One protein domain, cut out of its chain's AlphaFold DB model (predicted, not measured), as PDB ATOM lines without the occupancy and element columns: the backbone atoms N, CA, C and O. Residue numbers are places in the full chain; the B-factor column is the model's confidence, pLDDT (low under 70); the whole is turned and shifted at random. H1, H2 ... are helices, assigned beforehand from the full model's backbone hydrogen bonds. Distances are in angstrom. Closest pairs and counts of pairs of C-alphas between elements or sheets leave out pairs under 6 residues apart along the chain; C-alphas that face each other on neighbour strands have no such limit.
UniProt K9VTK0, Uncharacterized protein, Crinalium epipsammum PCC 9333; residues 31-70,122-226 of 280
ATOM      1  N   MET A  31      16.078 -31.389 -30.046       85.88
ATOM      2  CA  MET A  31      16.767 -30.376 -30.848       85.88
ATOM      3  C   MET A  31      18.247 -30.260 -30.476       85.88
ATOM      4  O   MET A  31      19.084 -30.183 -31.378       85.88
ATOM      5  N   LYS A  32      18.598 -30.341 -29.182       84.94
ATOM      6  CA  LYS A  32      19.998 -30.415 -28.724       84.94
ATOM      7  C   LYS A  32      20.735 -31.578 -29.402       84.94
ATOM      8  O   LYS A  32      21.803 -31.360 -29.973       84.94
ATOM      9  N   GLN A  33      20.135 -32.768 -29.448       84.50
ATOM     10  CA  GLN A  33      20.715 -33.939 -30.121       84.50
ATOM     11  C   GLN A  33      20.825 -33.752 -31.643       84.50
ATOM     12  O   GLN A  33      21.890 -33.970 -32.223       84.50
ATOM     13  N   LYS A  34      19.752 -33.291 -32.301       83.75
ATOM     14  CA  LYS A  34      19.714 -33.067 -33.758       83.75
ATOM     15  C   LYS A  34      20.821 -32.122 -34.225       83.75
ATOM     16  O   LYS A  34      21.409 -32.341 -35.286       83.75
ATOM     17  N   TYR A  35      21.086 -31.068 -33.460       80.69
ATOM     18  CA  TYR A  35      22.074 -30.056 -33.818       80.69
ATOM     19  C   TYR A  35      23.509 -30.458 -33.479       80.69
ATOM     20  O   TYR A  35      24.408 -30.109 -34.242       80.69
ATOM     21  N   GLN A  36      23.743 -31.248 -32.425       73.31
ATOM     22  CA  GLN A  36      25.081 -31.764 -32.096       73.31
ATOM     23  C   GLN A  36      25.746 -32.501 -33.280       73.31
ATOM     24  O   GLN A  36      26.961 -32.400 -33.434       73.31
ATOM     25  N   GLY A  37      24.971 -33.145 -34.166       66.75
ATOM     26  CA  GLY A  37      25.479 -33.800 -35.384       66.75
ATOM     27  C   GLY A  37      25.408 -32.988 -36.693       66.75
ATOM     28  O   GLY A  37      26.103 -33.322 -37.649       66.75
ATOM     29  N   ASN A  38      24.595 -31.925 -36.778       68.19
ATOM     30  CA  ASN A  38      24.239 -31.280 -38.061       68.19
ATOM     31  C   ASN A  38      24.952 -29.955 -38.376       68.19
ATOM     32  O   ASN A  38      24.797 -29.428 -39.485       68.19
ATOM     33  N   PHE A  39      25.753 -29.401 -37.461       70.19
ATOM     34  CA  PHE A  39      26.440 -28.125 -37.724       70.19
ATOM     35  C   PHE A  39      27.451 -28.176 -38.882       70.19
ATOM     36  O   PHE A  39      27.846 -27.130 -39.382       70.19
ATOM     37  N   ASN A  40      27.822 -29.366 -39.356       72.19
ATOM     38  CA  ASN A  40      28.789 -29.541 -40.443       72.19
ATOM     39  C   ASN A  40      28.139 -29.899 -41.790       72.19
ATOM     40  O   ASN A  40      28.840 -30.259 -42.735       72.19
ATOM     41  N   LYS A  41      26.803 -29.823 -41.905       81.62
ATOM     42  CA  LYS A  41      26.120 -30.097 -43.177       81.62
ATOM     43  C   LYS A  41      26.614 -29.126 -44.256       81.62
ATOM     44  O   LYS A  41      26.530 -27.913 -44.065       81.62
ATOM     45  N   LYS A  42      27.111 -29.666 -45.374       87.69
ATOM     46  CA  LYS A  42      27.534 -28.870 -46.535       87.69
ATOM     47  C   LYS A  42      26.336 -28.112 -47.109       87.69
ATOM     48  O   LYS A  42      25.256 -28.687 -47.244       87.69
ATOM     49  N   LEU A  43      26.548 -26.836 -47.421       91.88
ATOM     50  CA  LEU A  43      25.558 -26.004 -48.098       91.88
ATOM     51  C   LEU A  43      25.450 -26.437 -49.557       91.88
ATOM     52  O   LEU A  43      26.461 -26.780 -50.171       91.88
ATOM     53  N   ASP A  44      24.240 -26.415 -50.099       93.38
ATOM     54  CA  ASP A  44      24.005 -26.605 -51.522       93.38
ATOM     55  C   ASP A  44      24.297 -25.280 -52.252       93.38
ATOM     56  O   ASP A  44      23.562 -24.304 -52.051       93.38
ATOM     57  N   PRO A  45      25.366 -25.207 -53.072       90.44
ATOM     58  CA  PRO A  45      25.725 -23.991 -53.798       90.44
ATOM     59  C   PRO A  45      24.767 -23.690 -54.958       90.44
ATOM     60  O   PRO A  45      24.742 -22.566 -55.451       90.44
ATOM     61  N   ASN A  46      23.982 -24.677 -55.398       93.69
ATOM     62  CA  ASN A  46      23.073 -24.551 -56.533       93.69
ATOM     63  C   ASN A  46      21.629 -24.272 -56.101       93.69
ATOM     64  O   ASN A  46      20.755 -24.121 -56.959       93.69
ATOM     65  N   LEU A  47      21.366 -24.184 -54.793       94.06
ATOM     66  CA  LEU A  47      20.042 -23.870 -54.282       94.06
ATOM     67  C   LEU A  47      19.618 -22.474 -54.742       94.06
ATOM     68  O   LEU A  47      20.227 -21.465 -54.387       94.06
ATOM     69  N   LYS A  48      18.518 -22.420 -55.491       93.25
ATOM     70  CA  LYS A  48      17.862 -21.176 -55.892       93.25
ATOM     71  C   LYS A  48      16.423 -21.199 -55.411       93.25
ATOM     72  O   LYS A  48      15.663 -22.109 -55.741       93.25
ATOM     73  N   ARG A  49      16.054 -20.203 -54.611       93.38
ATOM     74  CA  ARG A  49      14.695 -20.003 -54.108       93.38
ATOM     75  C   ARG A  49      14.275 -18.566 -54.361       93.38
ATOM     76  O   ARG A  49      15.028 -17.635 -54.097       93.38
ATOM     77  N   ASP A  50      13.056 -18.408 -54.849       93.62
ATOM     78  CA  ASP A  50      12.396 -17.113 -54.968       93.62
ATOM     79  C   ASP A  50      11.723 -16.795 -53.625       93.62
ATOM     80  O   ASP A  50      10.609 -17.239 -53.342       93.62
ATOM     81  N   LEU A  51      12.462 -16.117 -52.742       94.88
ATOM     82  CA  LEU A  51      11.977 -15.750 -51.413       94.88
ATOM     83  C   LEU A  51      11.014 -14.569 -51.530       94.88
ATOM     84  O   LEU A  51      11.432 -13.445 -51.808       94.88
ATOM     85  N   LYS A  52       9.725 -14.811 -51.283       97.00
ATOM     86  CA  LYS A  52       8.697 -13.759 -51.219       97.00
ATOM     87  C   LYS A  52       8.749 -13.009 -49.893       97.00
ATOM     88  O   LYS A  52       9.117 -13.584 -48.876       97.00
ATOM     89  N   HIS A  53       8.363 -11.737 -49.884       97.56
ATOM     90  CA  HIS A  53       8.196 -10.980 -48.639       97.56
ATOM     91  C   HIS A  53       7.252 -11.744 -47.699       97.56
ATOM     92  O   HIS A  53       6.218 -12.244 -48.137       97.56
ATOM     93  N   GLY A  54       7.647 -11.920 -46.437       96.06
ATOM     94  CA  GLY A  54       6.865 -12.698 -45.471       96.06
ATOM     95  C   GLY A  54       6.989 -14.219 -45.574       96.06
ATOM     96  O   GLY A  54       6.272 -14.918 -44.864       96.06
ATOM     97  N   TRP A  55       7.887 -14.768 -46.405       96.75
ATOM     98  CA  TRP A  55       7.990 -16.222 -46.613       96.75
ATOM     99  C   TRP A  55       8.214 -17.037 -45.329       96.75
ATOM    100  O   TRP A  55       7.824 -18.200 -45.278       96.75
ATOM    101  N   LEU A  56       8.855 -16.460 -44.311       94.62
ATOM    102  CA  LEU A  56       9.201 -17.143 -43.065       94.62
ATOM    103  C   LEU A  56       8.074 -17.051 -42.019       94.62
ATOM    104  O   LEU A  56       7.999 -17.890 -41.119       94.62
ATOM    105  N   LEU A  57       7.175 -16.072 -42.159       91.56
ATOM    106  CA  LEU A  57       6.114 -15.782 -41.194       91.56
ATOM    107  C   LEU A  57       5.175 -16.979 -40.926       91.56
ATOM    108  O   LEU A  57       4.957 -17.273 -39.748       91.56
ATOM    109  N   PRO A  58       4.680 -17.734 -41.936       92.19
ATOM    110  CA  PRO A  58       3.803 -18.884 -41.686       92.19
ATOM    111  C   PRO A  58       4.472 -19.975 -40.845       92.19
ATOM    112  O   PRO A  58       3.833 -20.581 -39.986       92.19
ATOM    113  N   TYR A  59       5.770 -20.202 -41.059       91.62
ATOM    114  CA  TYR A  59       6.531 -21.221 -40.337       91.62
ATOM    115  C   TYR A  59       6.762 -20.817 -38.882       91.62
ATOM    116  O   TYR A  59       6.548 -21.622 -37.981       91.62
ATOM    117  N   ILE A  60       7.151 -19.563 -38.638       90.44
ATOM    118  CA  ILE A  60       7.354 -19.053 -37.276       90.44
ATOM    119  C   ILE A  60       6.038 -19.038 -36.508       90.44
ATOM    120  O   ILE A  60       6.024 -19.453 -35.355       90.44
ATOM    121  N   GLY A  61       4.932 -18.650 -37.149       88.44
ATOM    122  CA  GLY A  61       3.617 -18.676 -36.513       88.44
ATOM    123  C   GLY A  61       3.172 -20.084 -36.139       88.44
ATOM    124  O   GLY A  61       2.678 -20.297 -35.035       88.44
ATOM    125  N   GLN A  62       3.413 -21.071 -37.007       89.75
ATOM    126  CA  GLN A  62       3.133 -22.469 -36.683       89.75
ATOM    127  C   GLN A  62       3.996 -22.978 -35.518       89.75
ATOM    128  O   GLN A  62       3.494 -23.705 -34.662       89.75
ATOM    129  N   ILE A  63       5.274 -22.595 -35.473       88.31
ATOM    130  CA  ILE A  63       6.180 -22.984 -34.389       88.31
ATOM    131  C   ILE A  63       5.767 -22.310 -33.073       88.31
ATOM    132  O   ILE A  63       5.646 -22.999 -32.065       88.31
ATOM    133  N   ASP A  64       5.502 -20.998 -33.061       88.88
ATOM    134  CA  ASP A  64       5.053 -20.287 -31.853       88.88
ATOM    135  C   ASP A  64       3.731 -20.862 -31.338       88.88
ATOM    136  O   ASP A  64       3.640 -21.146 -30.148       88.88
ATOM    137  N   ARG A  65       2.765 -21.159 -32.220       88.38
ATOM    138  CA  ARG A  65       1.506 -21.839 -31.864       88.38
ATOM    139  C   ARG A  65       1.730 -23.150 -31.110       88.38
ATOM    140  O   ARG A  65       0.997 -23.443 -30.175       88.38
ATOM    141  N   GLN A  66       2.721 -23.943 -31.515       87.25
ATOM    142  CA  GLN A  66       3.017 -25.233 -30.881       87.25
ATOM    143  C   GLN A  66       3.827 -25.113 -29.586       87.25
ATOM    144  O   GLN A  66       3.816 -26.043 -28.783       87.25
ATOM    145  N   LEU A  67       4.571 -24.020 -29.402       86.25
ATOM    146  CA  LEU A  67       5.464 -23.845 -28.255       86.25
ATOM    147  C   LEU A  67       4.846 -22.989 -27.147       86.25
ATOM    148  O   LEU A  67       4.889 -23.376 -25.979       86.25
ATOM    149  N   TRP A  68       4.313 -21.827 -27.521       85.12
ATOM    150  CA  TRP A  68       3.924 -20.760 -26.598       85.12
ATOM    151  C   TRP A  68       2.498 -20.251 -26.818       85.12
ATOM    152  O   TRP A  68       1.914 -19.696 -25.897       85.12
ATOM    153  N   GLY A  69       1.949 -20.362 -28.031       86.19
ATOM    154  CA  GLY A  69       0.600 -19.882 -28.354       86.19
ATOM    155  C   GLY A  69       0.420 -18.363 -28.243       86.19
ATOM    156  O   GLY A  69      -0.713 -17.879 -28.196       86.19
ATOM    157  N   ARG A  70       1.510 -17.583 -28.194       86.81
ATOM    158  CA  ARG A  70       1.446 -16.132 -27.953       86.81
ATOM    159  C   ARG A  70       0.783 -15.418 -29.108       86.81
ATOM    160  O   ARG A  70      -0.050 -14.549 -28.887       86.81
ATOM    161  N   ILE A 122       6.549 -16.915 -21.129       81.88
ATOM    162  CA  ILE A 122       7.757 -17.375 -21.818       81.88
ATOM    163  C   ILE A 122       8.746 -17.880 -20.777       81.88
ATOM    164  O   ILE A 122       9.094 -17.159 -19.847       81.88
ATOM    165  N   GLU A 123       9.263 -19.086 -20.984       83.50
ATOM    166  CA  GLU A 123      10.387 -19.600 -20.205       83.50
ATOM    167  C   GLU A 123      11.693 -19.247 -20.923       83.50
ATOM    168  O   GLU A 123      12.126 -19.967 -21.837       83.50
ATOM    169  N   TRP A 124      12.291 -18.125 -20.523       82.88
ATOM    170  CA  TRP A 124      13.574 -17.657 -21.038       82.88
ATOM    171  C   TRP A 124      14.698 -18.632 -20.667       82.88
ATOM    172  O   TRP A 124      14.852 -19.029 -19.513       82.88
ATOM    173  N   GLU A 125      15.479 -19.055 -21.660       84.69
ATOM    174  CA  GLU A 125      16.603 -19.973 -21.462       84.69
ATOM    175  C   GLU A 125      17.686 -19.679 -22.499       84.69
ATOM    176  O   GLU A 125      17.530 -19.968 -23.690       84.69
ATOM    177  N   TYR A 126      18.833 -19.185 -22.032       88.25
ATOM    178  CA  TYR A 126      20.026 -19.115 -22.865       88.25
ATOM    179  C   TYR A 126      20.459 -20.511 -23.325       88.25
ATOM    180  O   TYR A 126      20.633 -21.435 -22.528       88.25
ATOM    181  N   SER A 127      20.745 -20.634 -24.620       91.81
ATOM    182  CA  SER A 127      21.263 -21.863 -25.208       91.81
ATOM    183  C   SER A 127      22.566 -21.617 -25.976       91.81
ATOM    184  O   SER A 127      22.557 -20.924 -26.999       91.81
ATOM    185  N   PRO A 128      23.689 -22.262 -25.585       92.62
ATOM    186  CA  PRO A 128      24.925 -22.254 -26.376       92.62
ATOM    187  C   PRO A 128      24.716 -22.762 -27.807       92.62
ATOM    188  O   PRO A 128      25.440 -22.393 -28.728       92.62
ATOM    189  N   LEU A 129      23.703 -23.611 -27.997       92.31
ATOM    190  CA  LEU A 129      23.318 -24.151 -29.291       92.31
ATOM    191  C   LEU A 129      22.819 -23.062 -30.242       92.31
ATOM    192  O   LEU A 129      23.217 -23.038 -31.404       92.31
ATOM    193  N   VAL A 130      21.959 -22.172 -29.739       92.81
ATOM    194  CA  VAL A 130      21.433 -21.043 -30.513       92.81
ATOM    195  C   VAL A 130      22.543 -20.049 -30.798       92.81
ATOM    196  O   VAL A 130      22.672 -19.624 -31.938       92.81
ATOM    197  N   SER A 131      23.391 -19.753 -29.810       92.94
ATOM    198  CA  SER A 131      24.565 -18.897 -30.014       92.94
ATOM    199  C   SER A 131      25.455 -19.426 -31.150       92.94
ATOM    200  O   SER A 131      25.738 -18.712 -32.110       92.94
ATOM    201  N   LYS A 132      25.772 -20.729 -31.144       92.75
ATOM    202  CA  LYS A 132      26.532 -21.378 -32.223       92.75
ATOM    203  C   LYS A 132      25.800 -21.369 -33.574       92.75
ATOM    204  O   LYS A 132      26.443 -21.242 -34.615       92.75
ATOM    205  N   MET A 133      24.475 -21.526 -33.579       94.12
ATOM    206  CA  MET A 133      23.655 -21.424 -34.794       94.12
ATOM    207  C   MET A 133      23.694 -20.008 -35.373       94.12
ATOM    208  O   MET A 133      23.871 -19.863 -36.582       94.12
ATOM    209  N   LEU A 134      23.594 -18.976 -34.533       94.56
ATOM    210  CA  LEU A 134      23.685 -17.574 -34.942       94.56
ATOM    211  C   LEU A 134      25.077 -17.233 -35.465       94.56
ATOM    212  O   LEU A 134      25.184 -16.641 -36.534       94.56
ATOM    213  N   ASP A 135      26.132 -17.688 -34.789       93.50
ATOM    214  CA  ASP A 135      27.504 -17.535 -35.273       93.50
ATOM    215  C   ASP A 135      27.685 -18.155 -36.656       93.50
ATOM    216  O   ASP A 135      28.149 -17.490 -37.577       93.50
ATOM    217  N   ARG A 136      27.222 -19.397 -36.844       93.62
ATOM    218  CA  ARG A 136      27.259 -20.064 -38.151       93.62
ATOM    219  C   ARG A 136      26.416 -19.332 -39.198       93.62
ATOM    220  O   ARG A 136      26.791 -19.286 -40.366       93.62
ATOM    221  N   THR A 137      25.265 -18.795 -38.797       95.25
ATOM    222  CA  THR A 137      24.377 -18.021 -39.672       95.25
ATOM    223  C   THR A 137      25.096 -16.777 -40.176       95.25
ATOM    224  O   THR A 137      25.129 -16.539 -41.381       95.25
ATOM    225  N   LEU A 138      25.736 -16.027 -39.281       95.50
ATOM    226  CA  LEU A 138      26.494 -14.835 -39.641       95.50
ATOM    227  C   LEU A 138      27.749 -15.189 -40.454       95.50
ATOM    228  O   LEU A 138      28.004 -14.542 -41.467       95.50
ATOM    229  N   ASP A 139      28.472 -16.257 -40.097       94.50
ATOM    230  CA  ASP A 139      29.621 -16.772 -40.866       94.50
ATOM    231  C   ASP A 139      29.234 -17.248 -42.271       94.50
ATOM    232  O   ASP A 139      30.080 -17.310 -43.158       94.50
ATOM    233  N   SER A 140      27.958 -17.562 -42.510       95.00
ATOM    234  CA  SER A 140      27.474 -17.949 -43.838       95.00
ATOM    235  C   SER A 140      27.259 -16.765 -44.786       95.00
ATOM    236  O   SER A 140      27.012 -16.974 -45.973       95.00
ATOM    237  N   ILE A 141      27.338 -15.525 -44.295       95.75
ATOM    238  CA  ILE A 141      27.181 -14.318 -45.115       95.75
ATOM    239  C   ILE A 141      28.421 -14.083 -45.989       95.75
ATOM    240  O   ILE A 141      28.260 -14.088 -47.218       95.75
ATOM    241  N   PRO A 142      29.634 -13.894 -45.425       94.31
ATOM    242  CA  PRO A 142      30.824 -13.681 -46.236       94.31
ATOM    243  C   PRO A 142      31.169 -14.924 -47.061       94.31
ATOM    244  O   PRO A 142      30.986 -16.059 -46.627       94.31
ATOM    245  N   ASN A 143      31.715 -14.712 -48.259       89.50
ATOM    246  CA  ASN A 143      32.197 -15.808 -49.108       89.50
ATOM    247  C   ASN A 143      33.491 -16.451 -48.573       89.50
ATOM    248  O   ASN A 143      33.803 -17.595 -48.900       89.50
ATOM    249  N   SER A 144      34.254 -15.721 -47.759       85.12
ATOM    250  CA  SER A 144      35.502 -16.184 -47.155       85.12
ATOM    251  C   SER A 144      35.751 -15.493 -45.818       85.12
ATOM    252  O   SER A 144      35.410 -14.321 -45.660       85.12
ATOM    253  N   GLY A 145      36.429 -16.179 -44.900       86.94
ATOM    254  CA  GLY A 145      36.747 -15.645 -43.576       86.94
ATOM    255  C   GLY A 145      35.611 -15.853 -42.578       86.94
ATOM    256  O   GLY A 145      34.867 -16.823 -42.682       86.94
ATOM    257  N   THR A 146      35.521 -14.962 -41.592       90.69
ATOM    258  CA  THR A 146      34.506 -15.010 -40.534       90.69
ATOM    259  C   THR A 146      33.715 -13.711 -40.503       90.69
ATOM    260  O   THR A 146      34.182 -12.661 -40.961       90.69
ATOM    261  N   TRP A 147      32.517 -13.757 -39.929       91.94
ATOM    262  CA  TRP A 147      31.682 -12.569 -39.776       91.94
ATOM    263  C   TRP A 147      32.296 -11.549 -38.802       91.94
ATOM    264  O   TRP A 147      32.073 -10.349 -38.943       91.94
ATOM    265  N   ARG A 148      33.148 -12.001 -37.871       88.94
ATOM    266  CA  ARG A 148      33.876 -11.171 -36.891       88.94
ATOM    267  C   ARG A 148      35.121 -10.487 -37.484       88.94
ATOM    268  O   ARG A 148      36.193 -10.482 -36.882       88.94
ATOM    269  N   SER A 149      34.992  -9.924 -38.680       80.50
ATOM    270  CA  SER A 149      36.079  -9.229 -39.383       80.50
ATOM    271  C   SER A 149      36.215  -7.762 -38.951       80.50
ATOM    272  O   SER A 149      35.244  -7.118 -38.549       80.50
ATOM    273  N   TRP A 150      37.427  -7.207 -39.051       65.06
ATOM    274  CA  TRP A 150      37.690  -5.812 -38.685       65.06
ATOM    275  C   TRP A 150      36.896  -4.856 -39.591       65.06
ATOM    276  O   TRP A 150      37.109  -4.816 -40.799       65.06
ATOM    277  N   GLY A 151      35.952  -4.111 -39.008       67.94
ATOM    278  CA  GLY A 151      35.128  -3.119 -39.710       67.94
ATOM    279  C   GLY A 151      33.881  -3.650 -40.433       67.94
ATOM    280  O   GLY A 151      33.067  -2.832 -40.839       67.94
ATOM    281  N   GLY A 152      33.693  -4.973 -40.558       78.88
ATOM    282  CA  GLY A 152      32.569  -5.575 -41.303       78.88
ATOM    283  C   GLY A 152      31.473  -6.235 -40.451       78.88
ATOM    284  O   GLY A 152      30.358  -6.431 -40.932       78.88
ATOM    285  N   SER A 153      31.744  -6.554 -39.178       87.25
ATOM    286  CA  SER A 153      30.817  -7.321 -38.324       87.25
ATOM    287  C   SER A 153      29.423  -6.697 -38.211       87.25
ATOM    288  O   SER A 153      28.414  -7.399 -38.277       87.25
ATOM    289  N   PHE A 154      29.353  -5.369 -38.071       87.69
ATOM    290  CA  PHE A 154      28.078  -4.665 -37.938       87.69
ATOM    291  C   PHE A 154      27.270  -4.677 -39.241       87.69
ATOM    292  O   PHE A 154      26.045  -4.788 -39.203       87.69
ATOM    293  N   ASP A 155      27.936  -4.628 -40.396       89.50
ATOM    294  CA  ASP A 155      27.269  -4.687 -41.697       89.50
ATOM    295  C   ASP A 155      26.642  -6.060 -41.944       89.50
ATOM    296  O   ASP A 155      25.514  -6.135 -42.437       89.50
ATOM    297  N   TYR A 156      27.306  -7.143 -41.529       93.19
ATOM    298  CA  TYR A 156      26.747  -8.495 -41.614       93.19
ATOM    299  C   TYR A 156      25.545  -8.686 -40.689       93.19
ATOM    300  O   TYR A 156      24.515  -9.193 -41.133       93.19
ATOM    301  N   VAL A 157      25.627  -8.218 -39.438       92.38
ATOM    302  CA  VAL A 157      24.482  -8.235 -38.512       92.38
ATOM    303  C   VAL A 157      23.327  -7.410 -39.080       92.38
ATOM    304  O   VAL A 157      22.187  -7.872 -39.116       92.38
ATOM    305  N   ARG A 158      23.603  -6.210 -39.597       91.38
ATOM    306  CA  ARG A 158      22.582  -5.346 -40.199       91.38
ATOM    307  C   ARG A 158      21.935  -5.987 -41.426       91.38
ATOM    308  O   ARG A 158      20.717  -5.894 -41.579       91.38
ATOM    309  N   TYR A 159      22.728  -6.603 -42.300       95.75
ATOM    310  CA  TYR A 159      22.222  -7.332 -43.460       95.75
ATOM    311  C   TYR A 159      21.330  -8.498 -43.024       95.75
ATOM    312  O   TYR A 159      20.198  -8.596 -43.497       95.75
ATOM    313  N   PHE A 160      21.786  -9.308 -42.063       96.75
ATOM    314  CA  PHE A 160      21.000 -10.399 -41.494       96.75
ATOM    315  C   PHE A 160      19.659  -9.911 -40.930       96.75
ATOM    316  O   PHE A 160      18.619 -10.466 -41.273       96.75
ATOM    317  N   LEU A 161      19.651  -8.848 -40.119       94.81
ATOM    318  CA  LEU A 161      18.420  -8.317 -39.523       94.81
ATOM    319  C   LEU A 161      17.437  -7.818 -40.586       94.81
ATOM    320  O   LEU A 161      16.242  -8.091 -40.495       94.81
ATOM    321  N   LYS A 162      17.924  -7.136 -41.632       95.94
ATOM    322  CA  LYS A 162      17.079  -6.752 -42.774       95.94
ATOM    323  C   LYS A 162      16.542  -7.978 -43.511       95.94
ATOM    324  O   LYS A 162      15.373  -8.004 -43.879       95.94
ATOM    325  N   TRP A 163      17.370  -8.997 -43.719       97.81
ATOM    326  CA  TRP A 163      16.959 -10.225 -44.396       97.81
ATOM    327  C   TRP A 163      15.895 -10.978 -43.583       97.81
ATOM    328  O   TRP A 163      14.880 -11.401 -44.137       97.81
ATOM    329  N   ALA A 164      16.060 -11.048 -42.259       96.25
ATOM    330  CA  ALA A 164      15.077 -11.614 -41.343       96.25
ATOM    331  C   ALA A 164      13.770 -10.805 -41.348       96.25
ATOM    332  O   ALA A 164      12.700 -11.386 -41.484       96.25
ATOM    333  N   PHE A 165      13.837  -9.470 -41.300       94.75
ATOM    334  CA  PHE A 165      12.660  -8.597 -41.406       94.75
ATOM    335  C   PHE A 165      11.903  -8.773 -42.722       94.75
ATOM    336  O   PHE A 165      10.673  -8.817 -42.706       94.75
ATOM    337  N   TYR A 166      12.611  -8.924 -43.843       96.75
ATOM    338  CA  TYR A 166      11.990  -9.282 -45.117       96.75
ATOM    339  C   TYR A 166      11.280 -10.643 -45.026       96.75
ATOM    340  O   TYR A 166      10.121 -10.768 -45.424       96.75
ATOM    341  N   GLY A 167      11.940 -11.651 -44.443       96.19
ATOM    342  CA  GLY A 167      11.355 -12.971 -44.203       96.19
ATOM    343  C   GLY A 167      10.124 -12.941 -43.293       96.19
ATOM    344  O   GLY A 167       9.176 -13.681 -43.537       96.19
ATOM    345  N   PHE A 168      10.096 -12.058 -42.294       93.88
ATOM    346  CA  PHE A 168       8.955 -11.865 -41.392       93.88
ATOM    347  C   PHE A 168       7.821 -11.038 -42.005       93.88
ATOM    348  O   PHE A 168       6.765 -10.919 -41.393       93.88
ATOM    349  N   GLY A 169       8.014 -10.453 -43.189       94.00
ATOM    350  CA  GLY A 169       6.986  -9.633 -43.825       94.00
ATOM    351  C   GLY A 169       6.898  -8.228 -43.228       94.00
ATOM    352  O   GLY A 169       5.847  -7.593 -43.266       94.00
ATOM    353  N   HIS A 170       7.994  -7.713 -42.661       90.62
ATOM    354  CA  HIS A 170       7.982  -6.415 -42.002       90.62
ATOM    355  C   HIS A 170       7.697  -5.278 -43.011       90.62
ATOM    356  O   HIS A 170       8.431  -5.155 -43.997       90.62
ATOM    357  N   PRO A 171       6.719  -4.377 -42.761       89.06
ATOM    358  CA  PRO A 171       6.325  -3.339 -43.726       89.06
ATOM    359  C   PRO A 171       7.447  -2.368 -44.118       89.06
ATOM    360  O   PRO A 171       7.487  -1.869 -45.234       89.06
ATOM    361  N   LYS A 172       8.391  -2.105 -43.202       88.75
ATOM    362  CA  LYS A 172       9.574  -1.258 -43.477       88.75
ATOM    363  C   LYS A 172      10.684  -1.948 -44.283       88.75
ATOM    364  O   LYS A 172      11.673  -1.296 -44.597       88.75
ATOM    365  N   GLN A 173      10.556  -3.239 -44.580       92.69
ATOM    366  CA  GLN A 173      11.496  -3.983 -45.418       92.69
ATOM    367  C   GLN A 173      10.705  -4.792 -46.463       92.69
ATOM    368  O   GLN A 173      10.645  -6.015 -46.365       92.69
ATOM    369  N   PRO A 174      10.047  -4.116 -47.428       93.94
ATOM    370  CA  PRO A 174       9.179  -4.762 -48.418       93.94
ATOM    371  C   PRO A 174       9.954  -5.545 -49.485       93.94
ATOM    372  O   PRO A 174       9.408  -6.448 -50.108       93.94
ATOM    373  N   GLU A 175      11.228  -5.211 -49.687       96.81
ATOM    374  CA  GLU A 175      12.103  -5.815 -50.692       96.81
ATOM    375  C   GLU A 175      13.229  -6.611 -50.035       96.81
ATOM    376  O   GLU A 175      13.658  -6.304 -48.915       96.81
ATOM    377  N   LEU A 176      13.727  -7.631 -50.737       96.56
ATOM    378  CA  LEU A 176      14.882  -8.399 -50.285       96.56
ATOM    379  C   LEU A 176      16.090  -7.448 -50.208       96.56
ATOM    380  O   LEU A 176      16.366  -6.753 -51.188       96.56
ATOM    381  N   PRO A 177      16.805  -7.364 -49.069       96.69
ATOM    382  CA  PRO A 177      17.918  -6.436 -48.957       96.69
ATOM    383  C   PRO A 177      19.029  -6.790 -49.953       96.69
ATOM    384  O   PRO A 177      19.301  -7.975 -50.163       96.69
ATOM    385  N   PRO A 178      19.711  -5.783 -50.528       96.00
ATOM    386  CA  PRO A 178      20.858  -6.029 -51.388       96.00
ATOM    387  C   PRO A 178      21.968  -6.716 -50.591       96.00
ATOM    388  O   PRO A 178      22.241  -6.350 -49.442       96.00
ATOM    389  N   GLU A 179      22.601  -7.708 -51.210       95.38
ATOM    390  CA  GLU A 179      23.706  -8.439 -50.598       95.38
ATOM    391  C   GLU A 179      24.925  -7.514 -50.419       95.38
ATOM    392  O   GLU A 179      25.174  -6.650 -51.272       95.38
ATOM    393  N   PRO A 180      25.695  -7.651 -49.322       92.75
ATOM    394  CA  PRO A 180      26.932  -6.898 -49.153       92.75
ATOM    395  C   PRO A 180      27.919  -7.185 -50.295       92.75
ATOM    396  O   PRO A 180      27.879  -8.246 -50.921       92.75
ATOM    397  N   ARG A 181      28.838  -6.247 -50.559       89.44
ATOM    398  CA  ARG A 181      29.867  -6.422 -51.600       89.44
ATOM    399  C   ARG A 181      30.651  -7.716 -51.362       89.44
ATOM    400  O   ARG A 181      31.034  -7.992 -50.226       89.44
ATOM    401  N   HIS A 182      30.911  -8.472 -52.430       90.06
ATOM    402  CA  HIS A 182      31.652  -9.740 -52.387       90.06
ATOM    403  C   HIS A 182      31.003 -10.835 -51.521       90.06
ATOM    404  O   HIS A 182      31.693 -11.749 -51.064       90.06
ATOM    405  N   CYS A 183      29.694 -10.738 -51.265       94.12
ATOM    406  CA  CYS A 183      28.913 -11.718 -50.506       94.12
ATOM    407  C   CYS A 183      27.799 -12.341 -51.363       94.12
ATOM    408  O   CYS A 183      26.736 -12.679 -50.848       94.12
ATOM    409  N   GLU A 184      28.031 -12.501 -52.667       94.38
ATOM    410  CA  GLU A 184      27.041 -13.014 -53.616       94.38
ATOM    411  C   GLU A 184      26.496 -14.382 -53.165       94.38
ATOM    412  O   GLU A 184      27.257 -15.288 -52.816       94.38
ATOM    413  N   GLY A 185      25.173 -14.537 -53.147       95.06
ATOM    414  CA  GLY A 185      24.469 -15.734 -52.684       95.06
ATOM    415  C   GLY A 185      24.251 -15.817 -51.167       95.06
ATOM    416  O   GLY A 185      23.761 -16.845 -50.686       95.06
ATOM    417  N   ALA A 186      24.585 -14.772 -50.400       96.19
ATOM    418  CA  ALA A 186      24.393 -14.737 -48.949       96.19
ATOM    419  C   ALA A 186      22.946 -15.035 -48.544       96.19
ATOM    420  O   ALA A 186      22.723 -15.775 -47.591       96.19
ATOM    421  N   SER A 187      21.955 -14.526 -49.282       97.06
ATOM    422  CA  SER A 187      20.538 -14.792 -48.999       97.06
ATOM    423  C   SER A 187      20.204 -16.294 -49.026       97.06
ATOM    424  O   SER A 187      19.502 -16.799 -48.148       97.06
ATOM    425  N   MET A 188      20.759 -17.041 -49.988       96.88
ATOM    426  CA  MET A 188      20.541 -18.490 -50.102       96.88
ATOM    427  C   MET A 188      21.322 -19.289 -49.057       96.88
ATOM    428  O   MET A 188      20.856 -20.343 -48.621       96.88
ATOM    429  N   ARG A 189      22.499 -18.813 -48.636       96.38
ATOM    430  CA  ARG A 189      23.249 -19.429 -47.532       96.38
ATOM    431  C   ARG A 189      22.528 -19.227 -46.201       96.38
ATOM    432  O   ARG A 189      22.321 -20.201 -45.483       96.38
ATOM    433  N   LEU A 190      22.028 -18.015 -45.942       96.88
ATOM    434  CA  LEU A 190      21.190 -17.713 -44.781       96.88
ATOM    435  C   LEU A 190      19.943 -18.597 -44.737       96.88
ATOM    436  O   LEU A 190      19.679 -19.214 -43.708       96.88
ATOM    437  N   TYR A 191      19.230 -18.739 -45.860       96.69
ATOM    438  CA  TYR A 191      18.059 -19.617 -45.966       96.69
ATOM    439  C   TYR A 191      18.347 -21.073 -45.556       96.69
ATOM    440  O   TYR A 191      17.479 -21.747 -45.010       96.69
ATOM    441  N   GLN A 192      19.559 -21.574 -45.815       94.75
ATOM    442  CA  GLN A 192      19.948 -22.949 -45.488       94.75
ATOM    443  C   GLN A 192      20.421 -23.140 -44.042       94.75
ATOM    444  O   GLN A 192      20.425 -24.273 -43.557       94.75
ATOM    445  N   VAL A 193      20.880 -22.071 -43.386       94.06
ATOM    446  CA  VAL A 193      21.566 -22.147 -42.086       94.06
ATOM    447  C   VAL A 193      20.701 -21.635 -40.941       94.06
ATOM    448  O   VAL A 193      20.730 -22.226 -39.863       94.06
ATOM    449  N   PHE A 194      19.954 -20.555 -41.161       95.44
ATOM    450  CA  PHE A 194      19.196 -19.892 -40.111       95.44
ATOM    451  C   PHE A 194      17.982 -20.721 -39.675       95.44
ATOM    452  O   PHE A 194      17.137 -21.079 -40.495       95.44
ATOM    453  N   ASP A 195      17.863 -20.967 -38.368       92.94
ATOM    454  CA  ASP A 195      16.713 -21.644 -37.765       92.94
ATOM    455  C   ASP A 195      16.059 -20.753 -36.701       92.94
ATOM    456  O   ASP A 195      16.452 -20.732 -35.530       92.94
ATOM    457  N   ALA A 196      15.019 -20.030 -37.119       92.06
ATOM    458  CA  ALA A 196      14.198 -19.216 -36.227       92.06
ATOM    459  C   ALA A 196      13.452 -20.056 -35.174       92.06
ATOM    460  O   ALA A 196      13.192 -19.572 -34.072       92.06
ATOM    461  N   GLY A 197      13.130 -21.316 -35.481       91.12
ATOM    462  CA  GLY A 197      12.458 -22.212 -34.546       91.12
ATOM    463  C   GLY A 197      13.321 -22.528 -33.332       91.12
ATOM    464  O   GLY A 197      12.816 -22.600 -32.215       91.12
ATOM    465  N   LEU A 198      14.638 -22.635 -33.522       91.31
ATOM    466  CA  LEU A 198      15.569 -22.833 -32.415       91.31
ATOM    467  C   LEU A 198      15.622 -21.615 -31.479       91.31
ATOM    468  O   LEU A 198      15.695 -21.788 -30.264       91.31
ATOM    469  N   MET A 199      15.534 -20.398 -32.028       91.69
ATOM    470  CA  MET A 199      15.445 -19.169 -31.229       91.69
ATOM    471  C   MET A 199      14.122 -19.076 -30.463       91.69
ATOM    472  O   MET A 199      14.120 -18.637 -29.319       91.69
ATOM    473  N   LEU A 200      13.007 -19.513 -31.059       90.00
ATOM    474  CA  LEU A 200      11.723 -19.587 -30.357       90.00
ATOM    475  C   LEU A 200      11.728 -20.639 -29.246       90.00
ATOM    476  O   LEU A 200      11.083 -20.443 -28.224       90.00
ATOM    477  N   LEU A 201      12.429 -21.756 -29.435       90.62
ATOM    478  CA  LEU A 201      12.486 -22.840 -28.455       90.62
ATOM    479  C   LEU A 201      13.349 -22.493 -27.231       90.62
ATOM    480  O   LEU A 201      13.052 -22.937 -26.118       90.62
ATOM    481  N   PHE A 202      14.400 -21.699 -27.439       90.44
ATOM    482  CA  PHE A 202      15.297 -21.181 -26.404       90.44
ATOM    483  C   PHE A 202      15.309 -19.647 -26.449       90.44
ATOM    484  O   PHE A 202      16.300 -19.062 -26.898       90.44
ATOM    485  N   PRO A 203      14.195 -19.001 -26.068       88.06
ATOM    486  CA  PRO A 203      14.081 -17.556 -26.142       88.06
ATOM    487  C   PRO A 203      15.047 -16.920 -25.139       88.06
ATOM    488  O   PRO A 203      15.106 -17.325 -23.983       88.06
ATOM    489  N   GLU A 204      15.821 -15.943 -25.604       85.50
ATOM    490  CA  GLU A 204      16.796 -15.149 -24.845       85.50
ATOM    491  C   GLU A 204      17.148 -13.918 -25.699       85.50
ATOM    492  O   GLU A 204      17.014 -13.949 -26.931       85.50
ATOM    493  N   ASP A 205      17.643 -12.844 -25.082       83.88
ATOM    494  CA  ASP A 205      18.235 -11.722 -25.814       83.88
ATOM    495  C   ASP A 205      19.653 -12.050 -26.323       83.88
ATOM    496  O   ASP A 205      20.679 -11.626 -25.781       83.88
ATOM    497  N   TYR A 206      19.727 -12.837 -27.399       87.06
ATOM    498  CA  TYR A 206      21.005 -13.160 -28.042       87.06
ATOM    499  C   TYR A 206      21.684 -11.927 -28.645       87.06
ATOM    500  O   TYR A 206      22.912 -11.856 -28.669       87.06
ATOM    501  N   TRP A 207      20.918 -10.940 -29.113       85.62
ATOM    502  CA  TRP A 207      21.493  -9.739 -29.712       85.62
ATOM    503  C   TRP A 207      22.147  -8.853 -28.661       85.62
ATOM    504  O   TRP A 207      23.272  -8.409 -28.882       85.62
ATOM    505  N   GLY A 208      21.521  -8.689 -27.493       80.12
ATOM    506  CA  GLY A 208      22.118  -8.021 -26.337       80.12
ATOM    507  C   GLY A 208      23.452  -8.628 -25.905       80.12
ATOM    508  O   GLY A 208      24.288  -7.916 -25.359       80.12
ATOM    509  N   ARG A 209      23.715  -9.904 -26.220       83.88
ATOM    510  CA  ARG A 209      25.025 -10.550 -26.018       83.88
ATOM    511  C   ARG A 209      25.992 -10.328 -27.181       83.88
ATOM    512  O   ARG A 209      27.157 -10.035 -26.951       83.88
ATOM    513  N   ILE A 210      25.514 -10.426 -28.420       85.56
ATOM    514  CA  ILE A 210      26.346 -10.331 -29.629       85.56
ATOM    515  C   ILE A 210      26.860  -8.901 -29.875       85.56
ATOM    516  O   ILE A 210      28.008  -8.711 -30.273       85.56
ATOM    517  N   ILE A 211      26.036  -7.872 -29.662       83.38
ATOM    518  CA  ILE A 211      26.399  -6.485 -30.014       83.38
ATOM    519  C   ILE A 211      27.566  -5.955 -29.183       83.38
ATOM    520  O   ILE A 211      28.475  -5.367 -29.778       83.38
ATOM    521  N   PRO A 212      27.597  -6.133 -27.846       81.25
ATOM    522  CA  PRO A 212      28.756  -5.725 -27.066       81.25
ATOM    523  C   PRO A 212      30.032  -6.436 -27.520       81.25
ATOM    524  O   PRO A 212      31.088  -5.820 -27.534       81.25
ATOM    525  N   GLU A 213      29.966  -7.699 -27.952       83.12
ATOM    526  CA  GLU A 213      31.159  -8.422 -28.418       83.12
ATOM    527  C   GLU A 213      31.798  -7.782 -29.657       83.12
ATOM    528  O   GLU A 213      33.018  -7.806 -29.806       83.12
ATOM    529  N   ILE A 214      30.989  -7.193 -30.543       82.50
ATOM    530  CA  ILE A 214      31.471  -6.584 -31.793       82.50
ATOM    531  C   ILE A 214      31.664  -5.070 -31.716       82.50
ATOM    532  O   ILE A 214      32.221  -4.472 -32.637       82.50
ATOM    533  N   THR A 215      31.212  -4.442 -30.634       79.38
ATOM    534  CA  THR A 215      31.362  -3.003 -30.409       79.38
ATOM    535  C   THR A 215      32.653  -2.752 -29.637       79.38
ATOM    536  O   THR A 215      32.906  -3.396 -28.621       79.38
ATOM    537  N   SER A 216      33.487  -1.801 -30.069       77.44
ATOM    538  CA  SER A 216      34.712  -1.475 -29.327       77.44
ATOM    539  C   SER A 216      34.385  -0.967 -27.917       77.44
ATOM    540  O   SER A 216      33.371  -0.300 -27.714       77.44
ATOM    541  N   LYS A 217      35.267  -1.212 -26.937       80.44
ATOM    542  CA  LYS A 217      35.087  -0.704 -25.562       80.44
ATOM    543  C   LYS A 217      34.865   0.812 -25.524       80.44
ATOM    544  O   LYS A 217      34.020   1.283 -24.773       80.44
ATOM    545  N   SER A 218      35.586   1.559 -26.362       77.12
ATOM    546  CA  SER A 218      35.423   3.010 -26.485       77.12
ATOM    547  C   SER A 218      34.054   3.395 -27.043       77.12
ATOM    548  O   SER A 218      33.430   4.317 -26.529       77.12
ATOM    549  N   SER A 219      33.552   2.674 -28.048       75.62
ATOM    550  CA  SER A 219      32.218   2.911 -28.599       75.62
ATOM    551  C   SER A 219      31.120   2.543 -27.603       75.62
ATOM    552  O   SER A 219      30.151   3.285 -27.510       75.62
ATOM    553  N   GLN A 220      31.273   1.457 -26.837       75.56
ATOM    554  CA  GLN A 220      30.318   1.083 -25.783       75.56
ATOM    555  C   GLN A 220      30.249   2.147 -24.683       75.56
ATOM    556  O   GLN A 220      29.160   2.547 -24.281       75.56
ATOM    557  N   GLN A 221      31.410   2.641 -24.233       79.12
ATOM    558  CA  GLN A 221      31.491   3.725 -23.250       79.12
ATOM    559  C   GLN A 221      30.867   5.018 -23.781       79.12
ATOM    560  O   GLN A 221      30.123   5.676 -23.062       79.12
ATOM    561  N   ALA A 222      31.135   5.368 -25.041       78.06
ATOM    562  CA  ALA A 222      30.594   6.575 -25.659       78.06
ATOM    563  C   ALA A 222      29.077   6.499 -25.891       78.06
ATOM    564  O   ALA A 222      28.391   7.509 -25.753       78.06
ATOM    565  N   SER A 223      28.543   5.324 -26.242       74.38
ATOM    566  CA  SER A 223      27.107   5.135 -26.475       74.38
ATOM    567  C   SER A 223      26.315   4.850 -25.199       74.38
ATOM    568  O   SER A 223      25.087   4.862 -25.247       74.38
ATOM    569  N   GLY A 224      26.986   4.537 -24.085       75.31
ATOM    570  CA  GLY A 224      26.340   4.080 -22.853       75.31
ATOM    571  C   GLY A 224      25.567   2.768 -23.029       75.31
ATOM    572  O   GLY A 224      24.598   2.532 -22.312       75.31
ATOM    573  N   PHE A 225      25.940   1.937 -24.011       76.12
ATOM    574  CA  PHE A 225      25.198   0.712 -24.314       76.12
ATOM    575  C   PHE A 225      25.653  -0.425 -23.399       76.12
ATOM    576  O   PHE A 225      26.708  -1.022 -23.615       76.12
ATOM    577  N   TYR A 226      24.827  -0.728 -22.399       78.75
ATOM    578  CA  TYR A 226      25.015  -1.838 -21.471       78.75
ATOM    579  C   TYR A 226      23.724  -2.661 -21.432       78.75
ATOM    580  O   TYR A 226      22.719  -2.161 -20.927       78.75
TER     581      TYR A 226
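This is residues 31 to 70 and 122 to 226 of the 280 residues of an uncharacterized protein of Crinalium epipsammum PCC 9333 (UniProt K9VTK0). Three helices, H2, H6 and H3, stand side by side in a row, H6 between the other two, with H4 running crosswise on one side of the row from H3 to the beginning of H2 and H1 on the other side. H5 packs on the second half of H3, H7 lies on the same side of the row as H4, and H8 is out beyond H7. The printed part has 145 residues, with eight named helices, H1 to H8 in chain order, and no named strand; the class is all helix. The whole is compact, with a radius of gyration of the C-alphas of 15.8 A, and spans 43 by 38 by 36 A.

H1, residues 31 to 38, begins at C-alpha 31 (16.767, -30.376, -30.848). H2 is residues 57 to 67, 15.3 A long, and H3 is residues 128 to 139, 16.2 A. The longest, H4, residues 153 to 167, measures 21.1 A from C-alpha 153 (30.817, -7.321, -38.324). H5 is residues 186 to 193, H6 residues 196 to 201, and H7 residues 206 to 214, 12.9 A long. H8, residues 217 to 223, ends at C-alpha 223 (27.107, 5.135, -26.475).

H2 and H6 touch at a shallow tilt of 13 degrees, the same way; their closest C-alphas, of Ile 63 and Gly 197, are 6.3 A apart. H3 and H6 are close but not clearly touching, with Val 130 and Met 199 closest at 6.3 A between C-alphas. H3, with residues 133 to 138 alone, touches H5 at a shallow tilt of 24 degrees, opposite ways; C-alphas 137 and 193 are closest at 5.5 A. H3 and H4 only just touch, with 3 pairs of C-alphas within 8 A, about perpendicular at 81 degrees; Leu 138 and Tyr 156 are closest at 6.6 A between C-alphas. H1 touches no helix but is near H3 and H6. H7 touches none either but is near H3, H4 and H8. H1 and H8 are apart. Every O i to N i+4 pair is within hydrogen-bond range in H2, H3, H4, H5, H6 and H8, against 2 of 4 in H1 and 3 of 5 in H7.

The C-alphas farthest apart, of Asn 46 and Ala 222, are 44.5 A apart. Residues 71 to 121 are not printed, and C-alphas 70 and 122 are 8.9 A apart across the cut. The links H1 to H2, H3 to H4 and H4 to H5 are long. Mean pLDDT of the printed part is 88.7; residues 37 to 38 and 150 to 151 are under 70.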